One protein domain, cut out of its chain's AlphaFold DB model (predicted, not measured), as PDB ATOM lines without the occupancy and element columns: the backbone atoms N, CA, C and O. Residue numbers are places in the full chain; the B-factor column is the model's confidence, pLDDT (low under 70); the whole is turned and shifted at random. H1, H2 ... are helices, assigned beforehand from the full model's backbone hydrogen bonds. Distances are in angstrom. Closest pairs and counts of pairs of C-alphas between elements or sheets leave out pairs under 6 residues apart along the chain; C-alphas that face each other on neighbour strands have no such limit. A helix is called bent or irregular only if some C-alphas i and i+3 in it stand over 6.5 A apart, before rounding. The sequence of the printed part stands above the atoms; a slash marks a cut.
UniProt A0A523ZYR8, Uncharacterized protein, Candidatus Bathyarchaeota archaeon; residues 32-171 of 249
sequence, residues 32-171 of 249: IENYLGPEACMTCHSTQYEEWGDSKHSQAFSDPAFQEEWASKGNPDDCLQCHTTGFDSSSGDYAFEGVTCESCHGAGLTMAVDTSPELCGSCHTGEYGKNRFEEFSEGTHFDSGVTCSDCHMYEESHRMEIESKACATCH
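AT A GLANCE: This is residues 32 to 171 of the 249 residues of an uncharacterized protein of Candidatus Bathyarchaeota archaeon (UniProt A0A523ZYR8). Ten short helices are strung on a winding chain of loops and turns, in three small groups: H1, H2 and H5 together, H3 and H4 side by side but not clearly touching toward one end of the longest axis, and H6 to H10 as a string of helices toward the other end. H5 and H6 come nearest to the middle, H8 and H10 lie farthest out, and the loop of residues 84 to 100 runs from H4 to H5. The printed part has 140 residues with ten named helices, H1 to H10 in order along the chain, and no named strand; its class is all helix, though under half of the residues, 59 of 140, are in named elements. It is compact, with a radius of gyration of the C-alphas of 15.6 A, and rounded, with spans of 46 by 37 by 25 A.

HOW THE PARTS SIT: H1, residues 38 to 42, touches H2, residues 46 to 53, and their closest C-alphas, those of Met 42 and Tyr 49, are 5.5 A apart. H1 also only just touches H5, residues 101 to 105, with 3 pairs of C-alphas within 8 A; the closest are those of Pro 38 and Cys 101, 5.7 A apart. H2 and H5 are only just apart, their closest C-alphas at 8.1 A. H3, residues 64 to 72, and H4, residues 77 to 83, are close but not clearly touching, with the C-alphas of Trp 70 and Cys 79 closest at 7.3 A. They run opposite ways at a shallow tilt of 9 degrees. After H4, residues 84 to 85 pair with residues 96 to 97, antiparallel. H5 is close to but not clearly touching H6, residues 117 to 121; the closest C-alphas, of Cys 104 and Leu 119, are 7.4 A apart. H6 touches H7, residues 132 to 137, with the C-alphas of Gly 121 and Phe 133 closest at 5.1 A. H7 and H8, residues 140 to 143, are close but not clearly touching, with the C-alphas of Phe 136 and Phe 142 closest at 6.5 A. H6 only just touches H9, residues 148 to 152, with 3 pairs of C-alphas within 8 A; those of Pro 117 and Cys 148 are closest, at 5.8 A. H9 touches H10, residues 164 to 168, with the C-alphas of Cys 151 and Ala 166 closest at 5.2 A. Among the pairs that are apart are H2 and H3, H4 and H6, and H7 and H9. In H1, H2, H3, H5, H6, H7, H9 and H10 every O i to N i+4 pair is within hydrogen-bond range; in H4 1 of 3 is, beside 3 of 4 O i to N i+3 pairs, and H8 is too short for an O i to N i+4 pair.

IN THESE COORDINATES: H1 begins at C-alpha 38, (13.001, -21.674, -33.398). H2 is 10.2 A from first to last C-alpha. H3, the longest helix by residues with 9, measures 12.1 A and begins at C-alpha 64, (25.741, -15.244, -49.469). H4 measures 9.9 A and is neither bent nor irregular, but only just: C-alphas 79 and 82 are 6.0 A apart. H5 is likewise only just neither, with C-alphas 101 and 104 at 6.1 A. H7 measures 8.4 A. H5, H6, H8 and H9 are short, at 6.1, 6.0, 4.9 and 6.0 A. H10 ends at C-alpha 168, (20.970, -49.158, -44.081).

THE WHOLE: The two C-alphas farthest apart, those of Ser 91 and His 171, are 47.1 A from each other. The printed part runs from residue 32 to residue 171 and has no cut. The links H4 to H5, H5 to H6 and H9 to H10 are long. The mean pLDDT of the printed part is 93.3, and no printed residue is under 70.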
ATOM      1  N   ILE A  32       0.893 -14.292 -39.275       80.56
ATOM      2  CA  ILE A  32       2.334 -14.175 -38.965       80.56
ATOM      3  C   ILE A  32       2.597 -14.150 -37.448       80.56
ATOM      4  O   ILE A  32       3.580 -14.697 -36.960       80.56
ATOM      5  N   GLU A  33       1.678 -13.570 -36.684       84.94
ATOM      6  CA  GLU A  33       1.747 -13.419 -35.226       84.94
ATOM      7  C   GLU A  33       1.687 -14.750 -34.457       84.94
ATOM      8  O   GLU A  33       2.015 -14.792 -33.270       84.94
ATOM      9  N   ASN A  34       1.259 -15.837 -35.108       90.19
ATOM     10  CA  ASN A  34       1.206 -17.165 -34.497       90.19
ATOM     11  C   ASN A  34       2.554 -17.892 -34.520       90.19
ATOM     12  O   ASN A  34       2.693 -18.901 -33.827       90.19
ATOM     13  N   TYR A  35       3.516 -17.409 -35.309       94.12
ATOM     14  CA  TYR A  35       4.841 -18.001 -35.389       94.12
ATOM     15  C   TYR A  35       5.675 -17.578 -34.172       94.12
ATOM     16  O   TYR A  35       5.781 -16.394 -33.848       94.12
ATOM     17  N   LEU A  36       6.251 -18.549 -33.469       94.56
ATOM     18  CA  LEU A  36       6.965 -18.342 -32.205       94.56
ATOM     19  C   LEU A  36       8.485 -18.264 -32.367       94.56
ATOM     20  O   LEU A  36       9.158 -17.727 -31.485       94.56
ATOM     21  N   GLY A  37       9.009 -18.792 -33.469       94.56
ATOM     22  CA  GLY A  37      10.429 -18.849 -33.764       94.56
ATOM     23  C   GLY A  37      11.118 -20.092 -33.189       94.56
ATOM     24  O   GLY A  37      10.621 -20.746 -32.263       94.56
ATOM     25  N   PRO A  38      12.300 -20.434 -33.724       95.25
ATOM     26  CA  PRO A  38      13.001 -21.674 -33.398       95.25
ATOM     27  C   PRO A  38      13.488 -21.730 -31.936       95.25
ATOM     28  O   PRO A  38      13.599 -22.815 -31.357       95.25
ATOM     29  N   GLU A  39      13.720 -20.587 -31.283       95.62
ATOM     30  CA  GLU A  39      14.117 -20.518 -29.871       95.62
ATOM     31  C   GLU A  39      13.027 -21.053 -28.930       95.62
ATOM     32  O   GLU A  39      13.335 -21.631 -27.880       95.62
ATOM     33  N   ALA A  40      11.748 -20.913 -29.300       95.31
ATOM     34  CA  ALA A  40      10.649 -21.492 -28.533       95.31
ATOM     35  C   ALA A  40      10.756 -23.026 -28.503       95.31
ATOM     36  O   ALA A  40      10.569 -23.650 -27.453       95.31
ATOM     37  N   CYS A  41      11.141 -23.628 -29.632       94.62
ATOM     38  CA  CYS A  41      11.323 -25.068 -29.787       94.62
ATOM     39  C   CYS A  41      12.542 -25.577 -29.002       94.62
ATOM     40  O   CYS A  41      12.448 -26.615 -28.339       94.62
ATOM     41  N   MET A  42      13.653 -24.826 -28.999       95.62
ATOM     42  CA  MET A  42      14.908 -25.173 -28.305       95.62
ATOM     43  C   MET A  42      14.706 -25.528 -26.823       95.62
ATOM     44  O   MET A  42      15.430 -26.361 -26.279       95.62
ATOM     45  N   THR A  43      13.703 -24.932 -26.171       93.31
ATOM     46  CA  THR A  43      13.397 -25.170 -24.749       93.31
ATOM     47  C   THR A  43      13.152 -26.652 -24.436       93.31
ATOM     48  O   THR A  43      13.511 -27.116 -23.354       93.31
ATOM     49  N   CYS A  44      12.566 -27.397 -25.380       95.06
ATOM     50  CA  CYS A  44      12.291 -28.832 -25.243       95.06
ATOM     51  C   CYS A  44      13.051 -29.692 -26.269       95.06
ATOM     52  O   CYS A  44      13.378 -30.838 -25.967       95.06
ATOM     53  N   HIS A  45      13.352 -29.150 -27.451       95.31
ATOM     54  CA  HIS A  45      13.970 -29.834 -28.592       95.31
ATOM     55  C   HIS A  45      15.381 -29.304 -28.878       95.31
ATOM     56  O   HIS A  45      15.696 -28.899 -29.995       95.31
ATOM     57  N   SER A  46      16.245 -29.274 -27.861       96.56
ATOM     58  CA  SER A  46      17.587 -28.688 -27.988       96.56
ATOM     59  C   SER A  46      18.455 -29.406 -29.024       96.56
ATOM     60  O   SER A  46      19.156 -28.752 -29.783       96.56
ATOM     61  N   THR A  47      18.376 -30.738 -29.103       96.50
ATOM     62  CA  THR A  47      19.145 -31.516 -30.086       96.50
ATOM     63  C   THR A  47      18.709 -31.197 -31.512       96.50
ATOM     64  O   THR A  47      19.554 -30.894 -32.345       96.50
ATOM     65  N   GLN A  48      17.403 -31.205 -31.793       96.19
ATOM     66  CA  GLN A  48      16.894 -30.874 -33.127       96.19
ATOM     67  C   GLN A  48      17.182 -29.416 -33.491       96.19
ATOM     68  O   GLN A  48      17.504 -29.133 -34.639       96.19
ATOM     69  N   TYR A  49      17.114 -28.502 -32.519       96.94
ATOM     70  CA  TYR A  49      17.480 -27.101 -32.713       96.94
ATOM     71  C   TYR A  49      18.957 -26.938 -33.096       96.94
ATOM     72  O   TYR A  49      19.264 -26.199 -34.024       96.94
ATOM     73  N   GLU A  50      19.868 -27.639 -32.416       97.00
ATOM     74  CA  GLU A  50      21.299 -27.620 -32.747       97.00
ATOM     75  C   GLU A  50      21.555 -28.182 -34.154       97.00
ATOM     76  O   GLU A  50      22.253 -27.560 -34.950       97.00
ATOM     77  N   GLU A  51      20.935 -29.313 -34.495       97.00
ATOM     78  CA  GLU A  51      21.058 -29.915 -35.827       97.00
ATOM     79  C   GLU A  51      20.503 -29.031 -36.945       97.00
ATOM     80  O   GLU A  51      21.135 -28.876 -37.990       97.00
ATOM     81  N   TRP A  52      19.330 -28.440 -36.719       97.31
ATOM     82  CA  TRP A  52      18.728 -27.486 -37.640       97.31
ATOM     83  C   TRP A  52      19.597 -26.233 -37.783       97.31
ATOM     84  O   TRP A  52      19.781 -25.751 -38.901       97.31
ATOM     85  N   GLY A  53      20.158 -25.727 -36.682       97.00
ATOM     86  CA  GLY A  53      20.994 -24.529 -36.658       97.00
ATOM     87  C   GLY A  53      22.208 -24.629 -37.584       97.00
ATOM     88  O   GLY A  53      22.544 -23.650 -38.250       97.00
ATOM     89  N   ASP A  54      22.789 -25.820 -37.715       94.56
ATOM     90  CA  ASP A  54      23.919 -26.088 -38.613       94.56
ATOM     91  C   ASP A  54      23.502 -26.356 -40.076       94.56
ATOM     92  O   ASP A  54      24.347 -26.383 -40.976       94.56
ATOM     93  N   SER A  55      22.207 -26.536 -40.341       96.06
ATOM     94  CA  SER A  55      21.687 -26.914 -41.658       96.06
ATOM     95  C   SER A  55      21.674 -25.758 -42.669       96.06
ATOM     96  O   SER A  55      21.782 -24.575 -42.346       96.06
ATOM     97  N   LYS A  56      21.455 -26.096 -43.945       96.50
ATOM     98  CA  LYS A  56      21.206 -25.095 -44.995       96.50
ATOM     99  C   LYS A  56      19.854 -24.399 -44.872       96.50
ATOM    100  O   LYS A  56      19.698 -23.315 -45.420       96.50
ATOM    101  N   HIS A  57      18.905 -24.981 -44.146       97.12
ATOM    102  CA  HIS A  57      17.589 -24.386 -43.934       97.12
ATOM    103  C   HIS A  57      17.645 -23.199 -42.968       97.12
ATOM    104  O   HIS A  57      17.100 -22.142 -43.287       97.12
ATOM    105  N   SER A  58      18.381 -23.308 -41.856       97.88
ATOM    106  CA  SER A  58      18.592 -22.170 -40.942       97.88
ATOM    107  C   SER A  58      19.310 -21.006 -41.634       97.88
ATOM    108  O   SER A  58      19.017 -19.839 -41.389       97.88
ATOM    109  N   GLN A  59      20.221 -21.330 -42.554       97.31
ATOM    110  CA  GLN A  59      21.021 -20.371 -43.309       97.31
ATOM    111  C   GLN A  59      20.347 -19.908 -44.607       97.31
ATOM    112  O   GLN A  59      20.923 -19.083 -45.307       97.31
ATOM    113  N   ALA A  60      19.149 -20.399 -44.950       97.44
ATOM    114  CA  ALA A  60      18.565 -20.203 -46.280       97.44
ATOM    115  C   ALA A  60      18.474 -18.720 -46.671       97.44
ATOM    116  O   ALA A  60      18.851 -18.353 -47.782       97.44
ATOM    117  N   PHE A  61      18.034 -17.857 -45.752       98.19
ATOM    118  CA  PHE A  61      17.978 -16.416 -45.994       98.19
ATOM    119  C   PHE A  61      19.359 -15.760 -45.986       98.19
ATOM    120  O   PHE A  61      19.620 -14.871 -46.781       98.19
ATOM    121  N   SER A  62      20.253 -16.164 -45.086       97.75
ATOM    122  CA  SER A  62      21.546 -15.493 -44.890       97.75
ATOM    123  C   SER A  62      22.659 -16.007 -45.808       97.75
ATOM    124  O   SER A  62      23.763 -15.458 -45.789       97.75
ATOM    125  N   ASP A  63      22.385 -17.031 -46.622       97.69
ATOM    126  CA  ASP A  63      23.348 -17.596 -47.561       97.69
ATOM    127  C   ASP A  63      23.863 -16.513 -48.533       97.69
ATOM    128  O   ASP A  63      23.069 -15.846 -49.205       97.69
ATOM    129  N   PRO A  64      25.191 -16.306 -48.633       97.94
ATOM    130  CA  PRO A  64      25.741 -15.244 -49.469       97.94
ATOM    131  C   PRO A  64      25.405 -15.381 -50.955       97.94
ATOM    132  O   PRO A  64      25.224 -14.362 -51.619       97.94
ATOM    133  N   ALA A  65      25.321 -16.609 -51.479       96.25
ATOM    134  CA  ALA A  65      24.995 -16.825 -52.884       96.25
ATOM    135  C   ALA A  65      23.527 -16.479 -53.152       96.25
ATOM    136  O   ALA A  65      23.225 -15.819 -54.147       96.25
ATOM    137  N   PHE A  66      22.631 -16.842 -52.228       96.75
ATOM    138  CA  PHE A  66      21.243 -16.395 -52.274       96.75
ATOM    139  C   PHE A  66      21.135 -14.866 -52.220       96.75
ATOM    140  O   PHE A  66      20.488 -14.276 -53.078       96.75
ATOM    141  N   GLN A  67      21.787 -14.213 -51.255       98.25
ATOM    142  CA  GLN A  67      21.712 -12.757 -51.093       98.25
ATOM    143  C   GLN A  67      22.234 -12.004 -52.326       98.25
ATOM    144  O   GLN A  67      21.629 -11.018 -52.752       98.25
ATOM    145  N   GLU A  68      23.325 -12.477 -52.933       97.94
ATOM    146  CA  GLU A  68      23.846 -11.922 -54.185       97.94
ATOM    147  C   GLU A  68      22.835 -12.071 -55.330       97.94
ATOM    148  O   GLU A  68      22.534 -11.098 -56.030       97.94
ATOM    149  N   GLU A  69      22.276 -13.268 -55.507       95.69
ATOM    150  CA  GLU A  69      21.317 -13.535 -56.571       95.69
ATOM    151  C   GLU A  69      20.011 -12.745 -56.380       95.69
ATOM    152  O   GLU A  69      19.539 -12.097 -57.322       95.69
ATOM    153  N   TRP A  70      19.463 -12.734 -55.166       96.94
ATOM    154  CA  TRP A  70      18.241 -12.017 -54.804       96.94
ATOM    155  C   TRP A  70      18.382 -10.511 -55.069       96.94
ATOM    156  O   TRP A  70      17.558  -9.928 -55.785       96.94
ATOM    157  N   ALA A  71      19.496  -9.912 -54.633       97.88
ATOM    158  CA  ALA A  71      19.818  -8.515 -54.911       97.88
ATOM    159  C   ALA A  71      19.991  -8.234 -56.408       97.88
ATOM    160  O   ALA A  71      19.487  -7.224 -56.910       97.88
ATOM    161  N   SER A  72      20.650  -9.131 -57.150       97.69
ATOM    162  CA  SER A  72      20.848  -8.974 -58.599       97.69
ATOM    163  C   SER A  72      19.530  -8.938 -59.384       97.69
ATOM    164  O   SER A  72      19.443  -8.279 -60.424       97.69
ATOM    165  N   LYS A  73      18.490  -9.602 -58.864       95.94
ATOM    166  CA  LYS A  73      17.140  -9.651 -59.444       95.94
ATOM    167  C   LYS A  73      16.216  -8.544 -58.929       95.94
ATOM    168  O   LYS A  73      15.074  -8.465 -59.373       95.94
ATOM    169  N   GLY A  74      16.701  -7.671 -58.044       97.50
ATOM    170  CA  GLY A  74      15.929  -6.558 -57.494       97.50
ATOM    171  C   GLY A  74      15.050  -6.932 -56.301       97.50
ATOM    172  O   GLY A  74      14.040  -6.270 -56.086       97.50
ATOM    173  N   ASN A  75      15.440  -7.956 -55.541       96.69
ATOM    174  CA  ASN A  75      14.760  -8.434 -54.339       96.69
ATOM    175  C   ASN A  75      13.286  -8.832 -54.554       96.69
ATOM    176  O   ASN A  75      12.412  -8.279 -53.890       96.69
ATOM    177  N   PRO A  76      12.967  -9.753 -55.482       95.50
ATOM    178  CA  PRO A  76      11.592 -10.210 -55.657       95.50
ATOM    179  C   PRO A  76      11.091 -10.985 -54.428       95.50
ATOM    180  O   PRO A  76      11.813 -11.827 -53.885       95.50
ATOM    181  N   ASP A  77       9.837 -10.747 -54.043       95.50
ATOM    182  CA  ASP A  77       9.205 -11.400 -52.887       95.50
ATOM    183  C   ASP A  77       8.992 -12.907 -53.106       95.50
ATOM    184  O   ASP A  77       8.994 -13.680 -52.154       95.50
ATOM    185  N   ASP A  78       8.897 -13.362 -54.361       92.62
ATOM    186  CA  ASP A  78       8.738 -14.786 -54.691       92.62
ATOM    187  C   ASP A  78       9.870 -15.662 -54.138       92.62
ATOM    188  O   ASP A  78       9.658 -16.829 -53.819       92.62
ATOM    189  N   CYS A  79      11.069 -15.097 -53.970       95.75
ATOM    190  CA  CYS A  79      12.193 -15.785 -53.341       95.75
ATOM    191  C   CYS A  79      11.952 -16.063 -51.850       95.75
ATOM    192  O   CYS A  79      12.444 -17.057 -51.315       95.75
ATOM    193  N   LEU A  80      11.197 -15.196 -51.174       96.75
ATOM    194  CA  LEU A  80      10.960 -15.278 -49.736       96.75
ATOM    195  C   LEU A  80      10.019 -16.430 -49.380       96.75
ATOM    196  O   LEU A  80      10.168 -16.998 -48.307       96.75
ATOM    197  N   GLN A  81       9.170 -16.883 -50.311       94.50
ATOM    198  CA  GLN A  81       8.330 -18.077 -50.126       94.50
ATOM    199  C   GLN A  81       9.133 -19.314 -49.684       94.50
ATOM    200  O   GLN A  81       8.621 -20.134 -48.929       94.50
ATOM    201  N   CYS A  82      10.380 -19.444 -50.154       96.12
ATOM    202  CA  CYS A  82      11.251 -20.584 -49.854       96.12
ATOM    203  C   CYS A  82      12.388 -20.250 -48.879       96.12
ATOM    204  O   CYS A  82      12.970 -21.154 -48.286       96.12
ATOM    205  N   HIS A  83      12.759 -18.974 -48.753       97.56
ATOM    206  CA  HIS A  83      13.931 -18.548 -47.982       97.56
ATOM    207  C   HIS A  83      13.585 -17.939 -46.618       97.56
ATOM    208  O   HIS A  83      14.495 -17.626 -45.854       97.56
ATOM    209  N   THR A  84      12.304 -17.788 -46.278       97.81
ATOM    210  CA  THR A  84      11.843 -17.324 -44.962       97.81
ATOM    211  C   THR A  84      10.789 -18.267 -44.379       97.81
ATOM    212  O   THR A  84      10.373 -19.244 -45.003       97.81
ATOM    213  N   THR A  85      10.371 -17.998 -43.144       97.12
ATOM    214  CA  THR A  85       9.266 -18.696 -42.480       97.12
ATOM    215  C   THR A  85       8.067 -17.772 -42.358       97.12
ATOM    216  O   THR A  85       8.210 -16.614 -41.961       97.12
ATOM    217  N   GLY A  86       6.874 -18.304 -42.633       95.25
ATOM    218  CA  GLY A  86       5.620 -17.570 -42.462       95.25
ATOM    219  C   GLY A  86       5.471 -16.418 -43.451       95.25
ATOM    220  O   GLY A  86       4.968 -15.366 -43.076       95.25
ATOM    221  N   PHE A  87       5.961 -16.589 -44.681       96.06
ATOM    222  CA  PHE A  87       5.819 -15.589 -45.734       96.06
ATOM    223  C   PHE A  87       4.354 -15.428 -46.162       96.06
ATOM    224  O   PHE A  87       3.683 -16.404 -46.507       96.06
ATOM    225  N   ASP A  88       3.879 -14.186 -46.195       93.75
ATOM    226  CA  ASP A  88       2.557 -13.810 -46.679       93.75
ATOM    227  C   ASP A  88       2.665 -13.086 -48.024       93.75
ATOM    228  O   ASP A  88       3.025 -11.916 -48.116       93.75
ATOM    229  N   SER A  89       2.259 -13.779 -49.090       90.50
ATOM    230  CA  SER A  89       2.256 -13.240 -50.458       90.50
ATOM    231  C   SER A  89       1.393 -11.987 -50.663       90.50
ATOM    232  O   SER A  89       1.556 -11.295 -51.668       90.50
ATOM    233  N   SER A  90       0.448 -11.698 -49.762       90.62
ATOM    234  CA  SER A  90      -0.449 -10.547 -49.890       90.62
ATOM    235  C   SER A  90       0.161  -9.248 -49.362       90.62
ATOM    236  O   SER A  90      -0.113  -8.178 -49.913       90.62
ATOM    237  N   SER A  91       0.997  -9.344 -48.327       91.19
ATOM    238  CA  SER A  91       1.689  -8.218 -47.694       91.19
ATOM    239  C   SER A  91       3.160  -8.116 -48.105       91.19
ATOM    240  O   SER A  91       3.702  -7.013 -48.120       91.19
ATOM    241  N   GLY A  92       3.784  -9.238 -48.480       90.94
ATOM    242  CA  GLY A  92       5.231  -9.365 -48.666       90.94
ATOM    243  C   GLY A  92       5.994  -9.563 -47.349       90.94
ATOM    244  O   GLY A  92       7.222  -9.658 -47.361       90.94
ATOM    245  N   ASP A  93       5.286  -9.631 -46.219       94.44
ATOM    246  CA  ASP A  93       5.878  -9.805 -44.897       94.44
ATOM    247  C   ASP A  93       6.188 -11.284 -44.610       94.44
ATOM    248  O   ASP A  93       5.646 -12.201 -45.229       94.44
ATOM    249  N   TYR A  94       7.074 -11.531 -43.648       96.50
ATOM    250  CA  TYR A  94       7.401 -12.867 -43.149       96.50
ATOM    251  C   TYR A  94       7.645 -12.832 -41.640       96.50
ATOM    252  O   TYR A  94       7.982 -11.788 -41.079       96.50
ATOM    253  N   ALA A  95       7.492 -13.978 -40.978       96.81
ATOM    254  CA  ALA A  95       7.683 -14.090 -39.534       96.81
ATOM    255  C   ALA A  95       9.165 -14.129 -39.141       96.81
ATOM    256  O   ALA A  95       9.586 -13.417 -38.230       96.81
ATOM    257  N   PHE A  96       9.959 -14.950 -39.836       97.56
ATOM    258  CA  PHE A  96      11.372 -15.167 -39.514       97.56
ATOM    259  C   PHE A  96      12.230 -15.348 -40.764       97.56
ATOM    260  O   PHE A  96      11.789 -15.926 -41.756       97.56
ATOM    261  N   GLU A  97      13.477 -14.883 -40.698       97.38
ATOM    262  CA  GLU A  97      14.494 -15.195 -41.701       97.38
ATOM    263  C   GLU A  97      14.886 -16.680 -41.625       97.38
ATOM    264  O   GLU A  97      15.049 -17.241 -40.540       97.38
ATOM    265  N   GLY A  98      15.071 -17.310 -42.787       97.38
ATOM    266  CA  GLY A  98      15.427 -18.721 -42.904       97.38
ATOM    267  C   GLY A  98      14.220 -19.657 -42.853       97.38
ATOM    268  O   GLY A  98      13.098 -19.272 -42.522       97.38
ATOM    269  N   VAL A  99      14.465 -20.919 -43.195       97.62
ATOM    270  CA  VAL A  99      13.478 -21.999 -43.090       97.62
ATOM    271  C   VAL A  99      13.590 -22.573 -41.681       97.62
ATOM    272  O   VAL A  99      14.489 -23.365 -41.397       97.62
ATOM    273  N   THR A 100      12.726 -22.117 -40.778       97.12
ATOM    274  CA  THR A 100      12.741 -22.481 -39.352       97.12
ATOM    275  C   THR A 100      11.840 -23.690 -39.075       97.12
ATOM    276  O   THR A 100      11.246 -24.267 -39.986       97.12
ATOM    277  N   CYS A 101      11.734 -24.102 -37.806       96.25
ATOM    278  CA  CYS A 101      10.947 -25.263 -37.378       96.25
ATOM    279  C   CYS A 101       9.499 -25.218 -37.899       96.25
ATOM    280  O   CYS A 101       8.946 -26.222 -38.356       96.25
ATOM    281  N   GLU A 102       8.898 -24.034 -37.863       95.19
ATOM    282  CA  GLU A 102       7.486 -23.816 -38.170       95.19
ATOM    283  C   GLU A 102       7.192 -23.832 -39.679       95.19
ATOM    284  O   GLU A 102       6.030 -23.956 -40.063       95.19
ATOM    285  N   SER A 103       8.215 -23.797 -40.547       94.19
ATOM    286  CA  SER A 103       8.039 -24.005 -41.995       94.19
ATOM    287  C   SER A 103       7.578 -25.427 -42.328       94.19
ATOM    288  O   SER A 103       6.856 -25.620 -43.301       94.19
ATOM    289  N   CYS A 104       7.966 -26.416 -41.515       93.88
ATOM    290  CA  CYS A 104       7.555 -27.813 -41.692       93.88
ATOM    291  C   CYS A 104       6.472 -28.230 -40.691       93.88
ATOM    292  O   CYS A 104       5.561 -28.979 -41.043       93.88
ATOM    293  N   HIS A 105       6.568 -27.763 -39.441       93.38
ATOM    294  CA  HIS A 105       5.660 -28.180 -38.370       93.38
ATOM    295  C   HIS A 105       4.378 -27.334 -38.261       93.38
ATOM    296  O   HIS A 105       3.438 -27.731 -37.565       93.38
ATOM    297  N   GLY A 106       4.313 -26.198 -38.966       91.25
ATOM    298  CA  GLY A 106       3.267 -25.183 -38.822       91.25
ATOM    299  C   GLY A 106       3.528 -24.239 -37.645       91.25
ATOM    300  O   GLY A 106       4.372 -24.518 -36.794       91.25
ATOM    301  N   ALA A 107       2.806 -23.116 -37.588       92.44
ATOM    302  CA  ALA A 107       3.008 -22.113 -36.545       92.44
ATOM    303  C   ALA A 107       2.568 -22.601 -35.156       92.44
ATOM    304  O   ALA A 107       1.602 -23.361 -35.000       92.44
ATOM    305  N   GLY A 108       3.243 -22.097 -34.127       90.56
ATOM    306  CA  GLY A 108       2.980 -22.399 -32.730       90.56
ATOM    307  C   GLY A 108       3.827 -23.560 -32.208       90.56
ATOM    308  O   GLY A 108       5.003 -23.702 -32.514       90.56
ATOM    309  N   LEU A 109       3.232 -24.393 -31.349       87.62
ATOM    310  CA  LEU A 109       3.916 -25.514 -30.677       87.62
ATOM    311  C   LEU A 109       3.460 -26.885 -31.198       87.62
ATOM    312  O   LEU A 109       3.458 -27.877 -30.465       87.62
ATOM    313  N   THR A 110       2.995 -26.936 -32.442       87.62
ATOM    314  CA  THR A 110       2.656 -28.199 -33.102       87.62
ATOM    315  C   THR A 110       3.931 -28.921 -33.525       87.62
ATOM    316  O   THR A 110       4.886 -28.299 -33.965       87.62
ATOM    317  N   MET A 111       3.927 -30.249 -33.395       87.56
ATOM    318  CA  MET A 111       4.969 -31.125 -33.943       87.56
ATOM    319  C   MET A 111       4.445 -31.984 -35.096       87.56
ATOM    320  O   MET A 111       5.162 -32.843 -35.604       87.56
ATOM    321  N   ALA A 112       3.193 -31.778 -35.515       85.81
ATOM    322  CA  ALA A 112       2.667 -32.438 -36.700       85.81
ATOM    323  C   ALA A 112       3.455 -31.955 -37.918       85.81
ATOM    324  O   ALA A 112       3.623 -30.757 -38.100       85.81
ATOM    325  N   VAL A 113       3.940 -32.883 -38.730       86.06
ATOM    326  CA  VAL A 113       4.628 -32.579 -39.982       86.06
ATOM    327  C   VAL A 113       4.027 -33.448 -41.071       86.06
ATOM    328  O   VAL A 113       3.756 -34.631 -40.849       86.06
ATOM    329  N   ASP A 114       3.789 -32.848 -42.230       85.00
ATOM    330  CA  ASP A 114       3.474 -33.608 -43.429       85.00
ATOM    331  C   ASP A 114       4.776 -34.162 -44.013       85.00
ATOM    332  O   ASP A 114       5.595 -33.423 -44.542       85.00
ATOM    333  N   THR A 115       4.999 -35.467 -43.897       85.19
ATOM    334  CA  THR A 115       6.198 -36.116 -44.453       85.19
ATOM    335  C   THR A 115       6.032 -36.489 -45.928       85.19
ATOM    336  O   THR A 115       6.795 -37.307 -46.452       85.19
ATOM    337  N   SER A 116       5.005 -35.954 -46.591       89.94
ATOM    338  CA  SER A 116       4.808 -36.113 -48.023       89.94
ATOM    339  C   SER A 116       5.972 -35.492 -48.812       89.94
ATOM    340  O   SER A 116       6.559 -34.486 -48.392       89.94
ATOM    341  N   PRO A 117       6.341 -36.066 -49.968       91.06
ATOM    342  CA  PRO A 117       7.309 -35.450 -50.872       91.06
ATOM    343  C   PRO A 117       6.930 -34.015 -51.274       91.06
ATOM    344  O   PRO A 117       7.815 -33.197 -51.527       91.06
ATOM    345  N   GLU A 118       5.635 -33.700 -51.309       91.69
ATOM    346  CA  GLU A 118       5.084 -32.397 -51.676       91.69
ATOM    347  C   GLU A 118       5.494 -31.280 -50.712       91.69
ATOM    348  O   GLU A 118       5.758 -30.168 -51.175       91.69
ATOM    349  N   LEU A 119       5.620 -31.551 -49.403       93.06
ATOM    350  CA  LEU A 119       6.122 -30.548 -48.454       93.06
ATOM    351  C   LEU A 119       7.517 -30.070 -48.874       93.06
ATOM    352  O   LEU A 119       7.764 -28.870 -48.981       93.06
ATOM    353  N   CYS A 120       8.421 -31.006 -49.165       94.44
ATOM    354  CA  CYS A 120       9.776 -30.692 -49.619       94.44
ATOM    355  C   CYS A 120       9.758 -30.054 -51.016       94.44
ATOM    356  O   CYS A 120      10.502 -29.110 -51.293       94.44
ATOM    357  N   GLY A 121       8.883 -30.564 -51.886       94.75
ATOM    358  CA  GLY A 121       8.677 -30.091 -53.248       94.75
ATOM    359  C   GLY A 121       8.089 -28.688 -53.348       94.75
ATOM    360  O   GLY A 121       8.187 -28.093 -54.408       94.75
ATOM    361  N   SER A 122       7.553 -28.114 -52.269       92.19
ATOM    362  CA  SER A 122       7.119 -26.708 -52.255       92.19
ATOM    363  C   SER A 122       8.261 -25.728 -52.559       92.19
ATOM    364  O   SER A 122       8.024 -24.678 -53.151       92.19
ATOM    365  N   CYS A 123       9.497 -26.100 -52.202       95.25
ATOM    366  CA  CYS A 123      10.704 -25.294 -52.411       95.25
ATOM    367  C   CYS A 123      11.715 -25.986 -53.338       95.25
ATOM    368  O   CYS A 123      12.360 -25.351 -54.170       95.25
ATOM    369  N   HIS A 124      11.856 -27.309 -53.234       95.62
ATOM    370  CA  HIS A 124      12.797 -28.102 -54.032       95.62
ATOM    371  C   HIS A 124      12.240 -28.480 -55.416       95.62
ATOM    372  O   HIS A 124      12.428 -29.597 -55.891       95.62
ATOM    373  N   THR A 125      11.566 -27.535 -56.067       94.88
ATOM    374  CA  THR A 125      10.914 -27.674 -57.377       94.88
ATOM    375  C   THR A 125      11.478 -26.668 -58.374       94.88
ATOM    376  O   THR A 125      12.013 -25.616 -58.002       94.88
ATOM    377  N   GLY A 126      11.365 -26.992 -59.662       94.12
ATOM    378  CA  GLY A 126      11.728 -26.093 -60.750       94.12
ATOM    379  C   GLY A 126      13.209 -25.704 -60.778       94.12
ATOM    380  O   GLY A 126      14.059 -26.298 -60.119       94.12
ATOM    381  N   GLU A 127      13.540 -24.681 -61.567       91.31
ATOM    382  CA  GLU A 127      14.933 -24.317 -61.858       91.31
ATOM    383  C   GLU A 127      15.747 -23.976 -60.596       91.31
ATOM    384  O   GLU A 127      16.834 -24.524 -60.402       91.31
ATOM    385  N   TYR A 128      15.207 -23.138 -59.703       88.62
ATOM    386  CA  TYR A 128      15.894 -22.730 -58.470       88.62
ATOM    387  C   TYR A 128      16.002 -23.873 -57.452       88.62
ATOM    388  O   TYR A 128      17.042 -24.040 -56.814       88.62
ATOM    389  N   GLY A 129      14.980 -24.731 -57.377       88.69
ATOM    390  CA  GLY A 129      15.011 -25.972 -56.609       88.69
ATOM    391  C   GLY A 129      15.811 -27.095 -57.275       88.69
ATOM    392  O   GLY A 129      15.852 -28.197 -56.732       88.69
ATOM    393  N   LYS A 130      16.457 -26.838 -58.425       90.75
ATOM    394  CA  LYS A 130      17.224 -27.797 -59.245       90.75
ATOM    395  C   LYS A 130      16.421 -29.031 -59.660       90.75
ATOM    396  O   LYS A 130      16.976 -30.123 -59.719       90.75
ATOM    397  N   ASN A 131      15.127 -28.843 -59.905       93.12
ATOM    398  CA  ASN A 131      14.151 -29.861 -60.287       93.12
ATOM    399  C   ASN A 131      14.184 -31.108 -59.383       93.12
ATOM    400  O   ASN A 131      13.947 -32.222 -59.842       93.12
ATOM    401  N   ARG A 132      14.565 -30.950 -58.108       93.00
ATOM    402  CA  ARG A 132      14.857 -32.083 -57.217       93.00
ATOM    403  C   ARG A 132      13.624 -32.939 -56.977       93.00
ATOM    404  O   ARG A 132      13.735 -34.160 -56.986       93.00
ATOM    405  N   PHE A 133      12.478 -32.305 -56.759       95.25
ATOM    406  CA  PHE A 133      11.209 -32.988 -56.569       95.25
ATOM    407  C   PHE A 133      10.793 -33.742 -57.833       95.25
ATOM    408  O   PHE A 133      10.477 -34.926 -57.761       95.25
ATOM    409  N   GLU A 134      10.856 -33.088 -58.990       95.69
ATOM    410  CA  GLU A 134      10.480 -33.668 -60.276       95.69
ATOM    411  C   GLU A 134      11.375 -34.863 -60.614       95.69
ATOM    412  O   GLU A 134      10.874 -35.962 -60.839       95.69
ATOM    413  N   GLU A 135      12.697 -34.685 -60.549       93.88
ATOM    414  CA  GLU A 135      13.671 -35.753 -60.792       93.88
ATOM    415  C   GLU A 135      13.495 -36.924 -59.818       93.88
ATOM    416  O   GLU A 135      13.580 -38.086 -60.223       93.88
ATOM    417  N   PHE A 136      13.234 -36.650 -58.535       94.12
ATOM    418  CA  PHE A 136      12.987 -37.700 -57.548       94.12
ATOM    419  C   PHE A 136      11.685 -38.455 -57.832       94.12
ATOM    420  O   PHE A 136      11.665 -39.683 -57.729       94.12
ATOM    421  N   SER A 137      10.627 -37.739 -58.229       94.25
ATOM    422  CA  SER A 137       9.300 -38.307 -58.498       94.25
ATOM    423  C   SER A 137       9.276 -39.292 -59.672       94.25
ATOM    424  O   SER A 137       8.405 -40.152 -59.745       94.25
ATOM    425  N   GLU A 138      10.264 -39.212 -60.564       93.81
ATOM    426  CA  GLU A 138      10.445 -40.141 -61.684       93.81
ATOM    427  C   GLU A 138      11.314 -41.367 -61.322       93.81
ATOM    428  O   GLU A 138      11.555 -42.241 -62.160       93.81
ATOM    429  N   GLY A 139      11.826 -41.434 -60.089       89.00
ATOM    430  CA  GLY A 139      12.768 -42.452 -59.636       89.00
ATOM    431  C   GLY A 139      12.124 -43.675 -58.977       89.00
ATOM    432  O   GLY A 139      11.055 -43.627 -58.376       89.00
ATOM    433  N   THR A 140      12.861 -44.791 -58.962       90.62
ATOM    434  CA  THR A 140      12.392 -46.065 -58.381       90.62
ATOM    435  C   THR A 140      12.138 -46.012 -56.873       90.62
ATOM    436  O   THR A 140      11.395 -46.839 -56.345       90.62
ATOM    437  N   HIS A 141      12.792 -45.091 -56.160       90.19
ATOM    438  CA  HIS A 141      12.551 -44.879 -54.730       90.19
ATOM    439  C   HIS A 141      11.157 -44.284 -54.512       90.19
ATOM    440  O   HIS A 141      10.394 -44.825 -53.715       90.19
ATOM    441  N   PHE A 142      10.789 -43.271 -55.297       93.62
ATOM    442  CA  PHE A 142       9.454 -42.685 -55.269       93.62
ATOM    443  C   PHE A 142       8.376 -43.703 -55.667       93.62
ATOM    444  O   PHE A 142       7.400 -43.874 -54.939       93.62
ATOM    445  N   ASP A 143       8.605 -44.487 -56.730       93.44
ATOM    446  CA  ASP A 143       7.709 -45.588 -57.135       93.44
ATOM    447  C   ASP A 143       7.502 -46.643 -56.031       93.44
ATOM    448  O   ASP A 143       6.477 -47.326 -55.982       93.44
ATOM    449  N   SER A 144       8.490 -46.792 -55.144       92.31
ATOM    450  CA  SER A 144       8.449 -47.720 -54.008       92.31
ATOM    451  C   SER A 144       7.830 -47.103 -52.747       92.31
ATOM    452  O   SER A 144       7.782 -47.767 -51.712       92.31
ATOM    453  N   GLY A 145       7.347 -45.859 -52.821       93.44
ATOM    454  CA  GLY A 145       6.752 -45.128 -51.702       93.44
ATOM    455  C   GLY A 145       7.762 -44.531 -50.722       93.44
ATOM    456  O   GLY A 145       7.358 -44.136 -49.633       93.44
ATOM    457  N   VAL A 146       9.047 -44.479 -51.085       93.62
ATOM    458  CA  VAL A 146      10.079 -43.797 -50.292       93.62
ATOM    459  C   VAL A 146       9.917 -42.291 -50.469       93.62
ATOM    460  O   VAL A 146       9.792 -41.805 -51.596       93.62
ATOM    461  N   THR A 147       9.953 -41.549 -49.369       94.44
ATOM    462  CA  THR A 147       9.851 -40.087 -49.358       94.44
ATOM    463  C   THR A 147      11.196 -39.428 -49.057       94.44
ATOM    464  O   THR A 147      12.186 -40.073 -48.706       94.44
ATOM    465  N   CYS A 148      11.250 -38.102 -49.191       94.56
ATOM    466  CA  CYS A 148      12.443 -37.304 -48.912       94.56
ATOM    467  C   CYS A 148      12.942 -37.509 -47.469       94.56
ATOM    468  O   CYS A 148      14.144 -37.656 -47.231       94.56
ATOM    469  N   SER A 149      12.008 -37.545 -46.510       93.12
ATOM    470  CA  SER A 149      12.295 -37.661 -45.078       93.12
ATOM    471  C   SER A 149      12.917 -39.003 -44.701       93.12
ATOM    472  O   SER A 149      13.704 -39.051 -43.760       93.12
ATOM    473  N   ASP A 150      12.640 -40.073 -45.451       93.38
ATOM    474  CA  ASP A 150      13.206 -41.402 -45.178       93.38
ATOM    475  C   ASP A 150      14.741 -41.405 -45.272       93.38
ATOM    476  O   ASP A 150      15.412 -42.168 -44.574       93.38
ATOM    477  N   CYS A 151      15.296 -40.521 -46.111       93.06
ATOM    478  CA  CYS A 151      16.733 -40.357 -46.302       93.06
ATOM    479  C   CYS A 151      17.297 -39.126 -45.579       93.06
ATOM    480  O   CYS A 151      18.344 -39.224 -44.945       93.06
ATOM    481  N   HIS A 152      16.631 -37.972 -45.683       93.00
ATOM    482  CA  HIS A 152      17.135 -36.698 -45.151       93.00
ATOM    483  C   HIS A 152      16.862 -36.495 -43.655       93.00
ATOM    484  O   HIS A 152      17.533 -35.685 -43.023       93.00
ATOM    485  N   MET A 153      15.885 -37.217 -43.098       92.25
ATOM    486  CA  MET A 153      15.443 -37.095 -41.701       92.25
ATOM    487  C   MET A 153      15.432 -38.455 -40.992       92.25
ATOM    488  O   MET A 153      14.654 -38.694 -40.062       92.25
ATOM    489  N   TYR A 154      16.286 -39.376 -41.450       89.88
ATOM    490  CA  TYR A 154      16.408 -40.709 -40.870       89.88
ATOM    491  C   TYR A 154      16.719 -40.605 -39.364       89.88
ATOM    492  O   TYR A 154      17.492 -39.750 -38.935       89.88
ATOM    493  N   GLU A 155      16.090 -41.462 -38.556       89.12
ATOM    494  CA  GLU A 155      16.224 -41.441 -37.087       89.12
ATOM    495  C   GLU A 155      15.962 -40.062 -36.438       89.12
ATOM    496  O   GLU A 155      16.600 -39.712 -35.450       89.12
ATOM    497  N   GLU A 156      15.000 -39.297 -36.968       87.69
ATOM    498  CA  GLU A 156      14.592 -37.979 -36.443       87.69
ATOM    499  C   GLU A 156      15.671 -36.882 -36.574       87.69
ATOM    500  O   GLU A 156      15.615 -35.864 -35.875       87.69
ATOM    501  N   SER A 157      16.638 -37.049 -37.485       91.50
ATOM    502  CA  SER A 157      17.656 -36.023 -37.744       91.50
ATOM    503  C   SER A 157      17.071 -34.769 -38.398       91.50
ATOM    504  O   SER A 157      16.232 -34.849 -39.295       91.50
ATOM    505  N   HIS A 158      17.555 -33.599 -37.975       94.81
ATOM    506  CA  HIS A 158      17.166 -32.288 -38.515       94.81
ATOM    507  C   HIS A 158      18.295 -31.586 -39.289       94.81
ATOM    508  O   HIS A 158      18.185 -30.411 -39.632       94.81
ATOM    509  N   ARG A 159      19.371 -32.315 -39.617       93.94
ATOM    510  CA  ARG A 159      20.507 -31.801 -40.404       93.94
ATOM    511  C   ARG A 159      20.194 -31.690 -41.897       93.94
ATOM    512  O   ARG A 159      20.836 -30.918 -42.603       93.94
ATOM    513  N   MET A 160      19.217 -32.470 -42.370       92.94
ATOM    514  CA  MET A 160      18.864 -32.633 -43.789       92.94
ATOM    515  C   MET A 160      20.012 -33.185 -44.651       92.94
ATOM    516  O   MET A 160      20.015 -33.035 -45.874       92.94
ATOM    517  N   GLU A 161      20.974 -33.861 -44.026       90.44
ATOM    518  CA  GLU A 161      22.094 -34.528 -44.688       90.44
ATOM    519  C   GLU A 161      21.816 -36.026 -44.850       90.44
ATOM    520  O   GLU A 161      21.221 -36.663 -43.982       90.44
ATOM    521  N   ILE A 162      22.265 -36.604 -45.967       89.75
ATOM    522  CA  ILE A 162      22.131 -38.042 -46.215       89.75
ATOM    523  C   ILE A 162      23.417 -38.739 -45.782       89.75
ATOM    524  O   ILE A 162      24.466 -38.594 -46.413       89.75
ATOM    525  N   GLU A 163      23.319 -39.563 -44.746       85.25
ATOM    526  CA  GLU A 163      24.404 -40.440 -44.319       85.25
ATOM    527  C   GLU A 163      24.204 -41.874 -44.815       85.25
ATOM    528  O   GLU A 163      23.089 -42.329 -45.063       85.25
ATOM    529  N   SER A 164      25.289 -42.652 -44.873       83.19
ATOM    530  CA  SER A 164      25.227 -44.075 -45.260       83.19
ATOM    531  C   SER A 164      24.258 -44.911 -44.406       83.19
ATOM    532  O   SER A 164      23.722 -45.919 -44.873       83.19
ATOM    533  N   LYS A 165      24.007 -44.481 -43.163       83.62
ATOM    534  CA  LYS A 165      23.073 -45.127 -42.242       83.62
ATOM    535  C   LYS A 165      21.614 -44.987 -42.692       83.62
ATOM    536  O   LYS A 165      20.844 -45.919 -42.471       83.62
ATOM    537  N   ALA A 166      21.267 -43.909 -43.397       89.19
ATOM    538  CA  ALA A 166      19.939 -43.710 -43.970       89.19
ATOM    539  C   ALA A 166      19.588 -44.790 -45.005       89.19
ATOM    540  O   ALA A 166      18.448 -45.214 -45.104       89.19
ATOM    541  N   CYS A 167      20.570 -45.306 -45.752       88.00
ATOM    542  CA  CYS A 167      20.344 -46.402 -46.698       88.00
ATOM    543  C   CYS A 167      20.183 -47.754 -45.976       88.00
ATOM    544  O   CYS A 167      19.460 -48.647 -46.431       88.00
ATOM    545  N   ALA A 168      20.890 -47.918 -44.851       85.19
ATOM    546  CA  ALA A 168      20.970 -49.158 -44.081       85.19
ATOM    547  C   ALA A 168      19.663 -49.541 -43.374       85.19
ATOM    548  O   ALA A 168      19.501 -50.706 -43.011       85.19
ATOM    549  N   THR A 169      18.728 -48.602 -43.211       84.62
ATOM    550  CA  THR A 169      17.396 -48.854 -42.639       84.62
ATOM    551  C   THR A 169      16.551 -49.785 -43.510       84.62
ATOM    552  O   THR A 169      15.868 -50.655 -42.973       84.62
ATOM    553  N   CYS A 170      16.630 -49.664 -44.839       85.44
ATOM    554  CA  CYS A 170      15.802 -50.443 -45.771       85.44
ATOM    555  C   CYS A 170      16.583 -51.526 -46.518       85.44
ATOM    556  O   CYS A 170      16.063 -52.607 -46.803       85.44
ATOM    557  N   HIS A 171      17.852 -51.282 -46.826       84.56
ATOM    558  CA  HIS A 171      18.642 -52.201 -47.635       84.56
ATOM    559  C   HIS A 171      19.563 -53.075 -46.764       84.56
ATOM    560  O   HIS A 171      20.787 -53.008 -46.799       84.56
TER     561      HIS A 171